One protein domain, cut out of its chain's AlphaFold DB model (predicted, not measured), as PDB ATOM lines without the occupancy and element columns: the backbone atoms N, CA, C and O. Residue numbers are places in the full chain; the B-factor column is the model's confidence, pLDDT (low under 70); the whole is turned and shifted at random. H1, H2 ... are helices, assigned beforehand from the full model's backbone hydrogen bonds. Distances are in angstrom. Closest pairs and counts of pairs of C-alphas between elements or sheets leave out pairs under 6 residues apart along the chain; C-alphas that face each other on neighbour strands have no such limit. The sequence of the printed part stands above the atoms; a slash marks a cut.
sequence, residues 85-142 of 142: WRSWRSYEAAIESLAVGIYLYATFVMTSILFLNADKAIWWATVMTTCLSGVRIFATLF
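Overview. This is residues 85 to 142 of the 142 residues of an uncharacterized protein of Lophiotrema nucula (UniProt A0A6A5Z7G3). A long helix, H1, and a shorter one, H2, make an open helical hairpin, a narrow V whose two arms are joined at one end by a tight link and come closest there. The arms run nearly antiparallel with a gap between them, and H1 is the longer arm. The printed part has 58 residues with two named helices, H1 then H2, and no named strand; its class is all helix. It is only just loose, close to extended, with a radius of gyration of the C-alphas of 15.1 A, and its outline is a rod spanning 50 by 22 by 6 A.

Along the chain. H1 holds residues 85 to 116 and is 45.9 A long from first to last C-alpha, beginning with C-alpha 85 at (7.895, 49.304, 23.795) and ending with C-alpha 116 at (22.784, 8.439, 8.973). After a tight link of 5 residues, H2 holds residues 122 to 141 and is 29.0 A long, with C-alpha 141 at (24.771, 41.178, 15.305).

Arrangement. H1 and H2 form a helical hairpin and run opposite ways at a shallow tilt of 9 degrees, their centres 14.5 A apart. They only just touch, with 3 pairs of C-alphas within 8 A; the closest C-alphas are those of Leu 116 and Ile 122, 6.9 A apart. H1 touches H2 with residues 109 to 116 alone, and H2 touches H1 with residues 122 to 126 alone. In H1 and H2 every O i to N i+4 pair is within hydrogen-bond range.

Size, cuts and confidence. The two C-alphas farthest apart are those of Trp 85 and Asp 119, 50.5 A. Residues 85 to 104, 114 to 121 and 131 to 142 stand free. The printed part has no cut, and residue 142 is the chain's last. The mean pLDDT of the printed part is 71.8, with residues 85 to 87, 112 to 126 and 139 to 142 under 70.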
ATOM      1  N   TRP A  85       8.631  50.551  23.519       59.19
ATOM      2  CA  TRP A  85       7.895  49.304  23.795       59.19
ATOM      3  C   TRP A  85       7.726  48.380  22.572       59.19
ATOM      4  O   TRP A  85       7.602  47.165  22.713       59.19
ATOM      5  N   ARG A  86       7.756  48.938  21.354       63.16
ATOM      6  CA  ARG A  86       7.754  48.173  20.096       63.16
ATOM      7  C   ARG A  86       9.021  47.349  19.881       63.16
ATOM      8  O   ARG A  86       8.917  46.219  19.426       63.16
ATOM      9  N   SER A  87      10.191  47.883  20.226       67.56
ATOM     10  CA  SER A  87      11.453  47.164  20.059       67.56
ATOM     11  C   SER A  87      11.585  45.999  21.030       67.56
ATOM     12  O   SER A  87      12.208  44.997  20.693       67.56
ATOM     13  N   TRP A  88      10.975  46.109  22.212       74.75
ATOM     14  CA  TRP A  88      10.937  45.008  23.167       74.75
ATOM     15  C   TRP A  88      10.173  43.809  22.611       74.75
ATOM     16  O   TRP A  88      10.677  42.692  22.617       74.75
ATOM     17  N   ARG A  89       8.997  44.059  22.032       76.06
ATOM     18  CA  ARG A  89       8.168  43.006  21.442       76.06
ATOM     19  C   ARG A  89       8.851  42.319  20.256       76.06
ATOM     20  O   ARG A  89       8.689  41.120  20.067       76.06
ATOM     21  N   SER A  90       9.630  43.063  19.469       77.88
ATOM     22  CA  SER A  90      10.448  42.488  18.396       77.88
ATOM     23  C   SER A  90      11.602  41.644  18.932       77.88
ATOM     24  O   SER A  90      11.881  40.595  18.364       77.88
ATOM     25  N   TYR A  91      12.246  42.070  20.021       78.44
ATOM     26  CA  TYR A  91      13.290  41.281  20.674       78.44
ATOM     27  C   TYR A  91      12.727  39.978  21.253       78.44
ATOM     28  O   TYR A  91      13.285  38.916  21.005       78.44
ATOM     29  N   GLU A  92      11.586  40.046  21.942       81.56
ATOM     30  CA  GLU A  92      10.870  38.885  22.484       81.56
ATOM     31  C   GLU A  92      10.470  37.888  21.381       81.56
ATOM     32  O   GLU A  92      10.767  36.698  21.471       81.56
ATOM     33  N   ALA A  93       9.902  38.379  20.278       83.06
ATOM     34  CA  ALA A  93       9.578  37.535  19.130       83.06
ATOM     35  C   ALA A  93      10.832  36.940  18.460       83.06
ATOM     36  O   ALA A  93      10.805  35.805  17.981       83.06
ATOM     37  N   ALA A  94      11.944  37.682  18.424       78.06
ATOM     38  CA  ALA A  94      13.198  37.202  17.854       78.06
ATOM     39  C   ALA A  94      13.811  36.076  18.696       78.06
ATOM     40  O   ALA A  94      14.229  35.066  18.131       78.06
ATOM     41  N   ILE A  95      13.832  36.204  20.028       84.94
ATOM     42  CA  ILE A  95      14.340  35.142  20.910       84.94
ATOM     43  C   ILE A  95      13.437  33.906  20.889       84.94
ATOM     44  O   ILE A  95      13.944  32.787  20.913       84.94
ATOM     45  N   GLU A  96      12.120  34.088  20.779       86.38
ATOM     46  CA  GLU A  96      11.167  32.984  20.647       86.38
ATOM     47  C   GLU A  96      11.372  32.245  19.319       86.38
ATOM     48  O   GLU A  96      11.524  31.022  19.296       86.38
ATOM     49  N   SER A  97      11.478  32.984  18.212       84.56
ATOM     50  CA  SER A  97      11.762  32.409  16.895       84.56
ATOM     51  C   SER A  97      13.121  31.704  16.856       84.56
ATOM     52  O   SER A  97      13.228  30.620  16.278       84.56
ATOM     53  N   LEU A  98      14.139  32.260  17.520       81.56
ATOM     54  CA  LEU A  98      15.456  31.638  17.655       81.56
ATOM     55  C   LEU A  98      15.374  30.328  18.451       81.56
ATOM     56  O   LEU A  98      15.931  29.322  18.019       81.56
ATOM     57  N   ALA A  99      14.648  30.310  19.570       83.62
ATOM     58  CA  ALA A  99      14.467  29.110  20.384       83.62
ATOM     59  C   ALA A  99      13.748  27.997  19.604       83.62
ATOM     60  O   ALA A  99      14.214  26.855  19.584       83.62
ATOM     61  N   VAL A 100      12.661  28.335  18.903       90.56
ATOM     62  CA  VAL A 100      11.934  27.387  18.043       90.56
ATOM     63  C   VAL A 100      12.819  26.904  16.891       90.56
ATOM     64  O   VAL A 100      12.838  25.710  16.593       90.56
ATOM     65  N   GLY A 101      13.596  27.798  16.276       83.06
ATOM     66  CA  GLY A 101      14.537  27.461  15.211       83.06
ATOM     67  C   GLY A 101      15.622  26.487  15.671       83.06
ATOM     68  O   GLY A 101      15.875  25.492  14.992       83.06
ATOM     69  N   ILE A 102      16.213  26.721  16.845       83.94
ATOM     70  CA  ILE A 102      17.213  25.825  17.447       83.94
ATOM     71  C   ILE A 102      16.589  24.470  17.779       83.94
ATOM     72  O   ILE A 102      17.200  23.442  17.491       83.94
ATOM     73  N   TYR A 103      15.376  24.453  18.342       80.19
ATOM     74  CA  TYR A 103      14.669  23.212  18.643       80.19
ATOM     75  C   TYR A 103      14.435  22.398  17.369       80.19
ATOM     76  O   TYR A 103      14.920  21.278  17.274       80.19
ATOM     77  N   LEU A 104      13.788  22.982  16.353       80.50
ATOM     78  CA  LEU A 104      13.526  22.310  15.076       80.50
ATOM     79  C   LEU A 104      14.811  21.848  14.385       80.50
ATOM     80  O   LEU A 104      14.848  20.749  13.832       80.50
ATOM     81  N   TYR A 105      15.874  22.652  14.448       80.38
ATOM     82  CA  TYR A 105      17.182  22.276  13.925       80.38
ATOM     83  C   TYR A 105      17.761  21.066  14.663       80.38
ATOM     84  O   TYR A 105      18.191  20.112  14.017       80.38
ATOM     85  N   ALA A 106      17.731  21.054  15.995       80.12
ATOM     86  CA  ALA A 106      18.212  19.932  16.794       80.12
ATOM     87  C   ALA A 106      17.413  18.654  16.506       80.12
ATOM     88  O   ALA A 106      18.009  17.592  16.325       80.12
ATOM     89  N   THR A 107      16.086  18.746  16.385       79.12
ATOM     90  CA  THR A 107      15.225  17.604  16.044       79.12
ATOM     91  C   THR A 107      15.492  17.100  14.627       79.12
ATOM     92  O   THR A 107      15.532  15.889  14.400       79.12
ATOM     93  N   PHE A 108      15.733  18.006  13.678       80.44
ATOM     94  CA  PHE A 108      16.103  17.661  12.308       80.44
ATOM     95  C   PHE A 108      17.476  16.983  12.249       80.44
ATOM     96  O   PHE A 108      17.632  15.963  11.577       80.44
ATOM     97  N   VAL A 109      18.460  17.497  12.989       79.94
ATOM     98  CA  VAL A 109      19.807  16.922  13.082       79.94
ATOM     99  C   VAL A 109      19.770  15.560  13.770       79.94
ATOM    100  O   VAL A 109      20.352  14.623  13.242       79.94
ATOM    101  N   MET A 110      19.038  15.401  14.875       72.38
ATOM    102  CA  MET A 110      18.845  14.101  15.533       72.38
ATOM    103  C   MET A 110      18.185  13.084  14.602       72.38
ATOM    104  O   MET A 110      18.672  11.963  14.476       72.38
ATOM    105  N   THR A 111      17.121  13.485  13.901       74.69
ATOM    106  CA  THR A 111      16.451  12.624  12.913       74.69
ATOM    107  C   THR A 111      17.399  12.254  11.772       74.69
ATOM    108  O   THR A 111      17.470  11.091  11.384       74.69
ATOM    109  N   SER A 112      18.192  13.211  11.284       65.50
ATOM    110  CA  SER A 112      19.201  12.974  10.252       65.50
ATOM    111  C   SER A 112      20.283  12.013  10.748       65.50
ATOM    112  O   SER A 112      20.574  11.044  10.067       65.50
ATOM    113  N   ILE A 113      20.827  12.198  11.956       67.94
ATOM    114  CA  ILE A 113      21.841  11.312  12.557       67.94
ATOM    115  C   ILE A 113      21.295   9.890  12.750       67.94
ATOM    116  O   ILE A 113      22.001   8.927  12.459       67.94
ATOM    117  N   LEU A 114      20.039   9.743  13.185       65.06
ATOM    118  CA  LEU A 114      19.380   8.437  13.302       65.06
ATOM    119  C   LEU A 114      19.255   7.731  11.946       65.06
ATOM    120  O   LEU A 114      19.492   6.527  11.870       65.06
ATOM    121  N   PHE A 115      18.966   8.478  10.877       61.22
ATOM    122  CA  PHE A 115      18.975   7.965   9.503       61.22
ATOM    123  C   PHE A 115      20.392   7.728   8.946       61.22
ATOM    124  O   PHE A 115      20.563   6.931   8.027       61.22
ATOM    125  N   LEU A 116      21.412   8.390   9.500       56.75
ATOM    126  CA  LEU A 116      22.784   8.439   8.973       56.75
ATOM    127  C   LEU A 116      23.822   7.633   9.739       56.75
ATOM    128  O   LEU A 116      24.955   7.518   9.278       56.75
ATOM    129  N   ASN A 117      23.402   6.919  10.782       54.97
ATOM    130  CA  ASN A 117      24.063   5.672  11.177       54.97
ATOM    131  C   ASN A 117      24.162   4.651  10.018       54.97
ATOM    132  O   ASN A 117      24.838   3.638  10.167       54.97
ATOM    133  N   ALA A 118      23.542   4.933   8.866       54.47
ATOM    134  CA  ALA A 118      23.751   4.223   7.616       54.47
ATOM    135  C   ALA A 118      25.086   4.524   6.905       54.47
ATOM    136  O   ALA A 118      25.589   3.584   6.316       54.47
ATOM    137  N   ASP A 119      25.694   5.729   6.940       58.91
ATOM    138  CA  ASP A 119      27.048   5.913   6.362       58.91
ATOM    139  C   ASP A 119      27.725   7.274   6.661       58.91
ATOM    140  O   ASP A 119      27.153   8.358   6.551       58.91
ATOM    141  N   LYS A 120      29.015   7.212   7.007       57.34
ATOM    142  CA  LYS A 120      29.851   8.178   7.760       57.34
ATOM    143  C   LYS A 120      30.046   9.610   7.210       57.34
ATOM    144  O   LYS A 120      30.744  10.404   7.841       57.34
ATOM    145  N   ALA A 121      29.478   9.977   6.065       54.59
ATOM    146  CA  ALA A 121      29.786  11.245   5.389       54.59
ATOM    147  C   ALA A 121      29.088  12.478   5.997       54.59
ATOM    148  O   ALA A 121      29.579  13.601   5.872       54.59
ATOM    149  N   ILE A 122      27.959  12.291   6.684       59.28
ATOM    150  CA  ILE A 122      27.116  13.416   7.117       59.28
ATOM    151  C   ILE A 122      27.726  14.276   8.216       59.28
ATOM    152  O   ILE A 122      27.396  15.454   8.337       59.28
ATOM    153  N   TRP A 123      28.613  13.690   9.013       63.25
ATOM    154  CA  TRP A 123      29.108  14.324  10.228       63.25
ATOM    155  C   TRP A 123      29.959  15.564   9.931       63.25
ATOM    156  O   TRP A 123      29.880  16.572  10.624       63.25
ATOM    157  N   TRP A 124      30.716  15.536   8.835       61.41
ATOM    158  CA  TRP A 124      31.516  16.682   8.410       61.41
ATOM    159  C   TRP A 124      30.660  17.806   7.814       61.41
ATOM    160  O   TRP A 124      30.950  18.984   8.023       61.41
ATOM    161  N   ALA A 125      29.573  17.453   7.123       65.00
ATOM    162  CA  ALA A 125      28.662  18.420   6.519       65.00
ATOM    163  C   ALA A 125      27.843  19.180   7.575       65.00
ATOM    164  O   ALA A 125      27.664  20.396   7.455       65.00
ATOM    165  N   THR A 126      27.386  18.505   8.635       68.00
ATOM    166  CA  THR A 126      26.653  19.162   9.728       68.00
ATOM    167  C   THR A 126      27.551  20.131  10.484       68.00
ATOM    168  O   THR A 126      27.177  21.290  10.629       68.00
ATOM    169  N   VAL A 127      28.763  19.713  10.858       76.38
ATOM    170  CA  VAL A 127      29.723  20.562  11.587       76.38
ATOM    171  C   VAL A 127      30.070  21.830  10.800       76.38
ATOM    172  O   VAL A 127      30.015  22.928  11.355       76.38
ATOM    173  N   MET A 128      30.351  21.712   9.497       74.50
ATOM    174  CA  MET A 128      30.635  22.880   8.650       74.50
ATOM    175  C   MET A 128      29.428  23.816   8.529       74.50
ATOM    176  O   MET A 128      29.576  25.036   8.621       74.50
ATOM    177  N   THR A 129      28.221  23.265   8.391       75.69
ATOM    178  CA  THR A 129      26.994  24.063   8.249       75.69
ATOM    179  C   THR A 129      26.628  24.780   9.552       75.69
ATOM    180  O   THR A 129      26.239  25.948   9.518       75.69
ATOM    181  N   THR A 130      26.802  24.135  10.711       71.75
ATOM    182  CA  THR A 130      26.586  24.774  12.019       71.75
ATOM    183  C   THR A 130      27.583  25.905  12.247       71.75
ATOM    184  O   THR A 130      27.188  26.987  12.680       71.75
ATOM    185  N   CYS A 131      28.859  25.690  11.916       73.44
ATOM    186  CA  CYS A 131      29.895  26.703  12.099       73.44
ATOM    187  C   CYS A 131      29.627  27.935  11.215       73.44
ATOM    188  O   CYS A 131      29.639  29.065  11.701       73.44
ATOM    189  N   LEU A 132      29.262  27.720   9.944       70.19
ATOM    190  CA  LEU A 132      28.888  28.794   9.016       70.19
ATOM    191  C   LEU A 132      27.609  29.534   9.437       70.19
ATOM    192  O   LEU A 132      27.535  30.755   9.292       70.19
ATOM    193  N   SER A 133      26.619  28.828   9.990       72.50
ATOM    194  CA  SER A 133      25.407  29.447  10.542       72.50
ATOM    195  C   SER A 133      25.729  30.346  11.741       72.50
ATOM    196  O   SER A 133      25.305  31.503  11.780       72.50
ATOM    197  N   GLY A 134      26.560  29.860  12.669       70.44
ATOM    198  CA  GLY A 134      27.011  30.626  13.833       70.44
ATOM    199  C   GLY A 134      27.755  31.904  13.448       70.44
ATOM    200  O   GLY A 134      27.423  32.974  13.953       70.44
ATOM    201  N   VAL A 135      28.689  31.822  12.492       75.69
ATOM    202  CA  VAL A 135      29.415  32.997  11.974       75.69
ATOM    203  C   VAL A 135      28.458  34.011  11.348       75.69
ATOM    204  O   VAL A 135      28.605  35.210  11.573       75.69
ATOM    205  N   ARG A 136      27.454  33.552  10.594       73.25
ATOM    206  CA  ARG A 136      26.496  34.436   9.919       73.25
ATOM    207  C   ARG A 136      25.610  35.194  10.904       73.25
ATOM    208  O   ARG A 136      25.373  36.375  10.696       73.25
ATOM    209  N   ILE A 137      25.179  34.540  11.981       72.38
ATOM    210  CA  ILE A 137      24.415  35.171  13.067       72.38
ATOM    211  C   ILE A 137      25.289  36.188  13.809       72.38
ATOM    212  O   ILE A 137      24.845  37.302  14.087       72.38
ATOM    213  N   PHE A 138      26.550  35.839  14.069       71.62
ATOM    214  CA  PHE A 138      27.502  36.733  14.727       71.62
ATOM    215  C   PHE A 138      27.792  37.986  13.888       71.62
ATOM    216  O   PHE A 138      27.781  39.090  14.421       71.62
ATOM    217  N   ALA A 139      27.964  37.825  12.573       67.38
ATOM    218  CA  ALA A 139      28.198  38.916  11.626       67.38
ATOM    219  C   ALA A 139      26.960  39.791  11.358       67.38
ATOM    220  O   ALA A 139      27.088  40.891  10.842       67.38
ATOM    221  N   THR A 140      25.751  39.309  11.653       67.88
ATOM    222  CA  THR A 140      24.540  40.149  11.600       67.88
ATOM    223  C   THR A 140      24.296  40.935  12.887       67.88
ATOM    224  O   THR A 140      23.480  41.853  12.882       67.88
ATOM    225  N   LEU A 141      24.950  40.559  13.988       55.75
ATOM    226  CA  LEU A 141      24.771  41.178  15.305       55.75
ATOM    227  C   LEU A 141      25.841  42.229  15.637       55.75
ATOM    228  O   LEU A 141      25.597  43.059  16.512       55.75
ATOM    229  N   PHE A 142      26.989  42.182  14.961       54.56
ATOM    230  CA  PHE A 142      28.128  43.092  15.108       54.56
ATOM    231  C   PHE A 142      28.462  43.746  13.771       54.56
ATOM    232  O   PHE A 142      28.761  44.960  13.786       54.56
TER     233      PHE A 142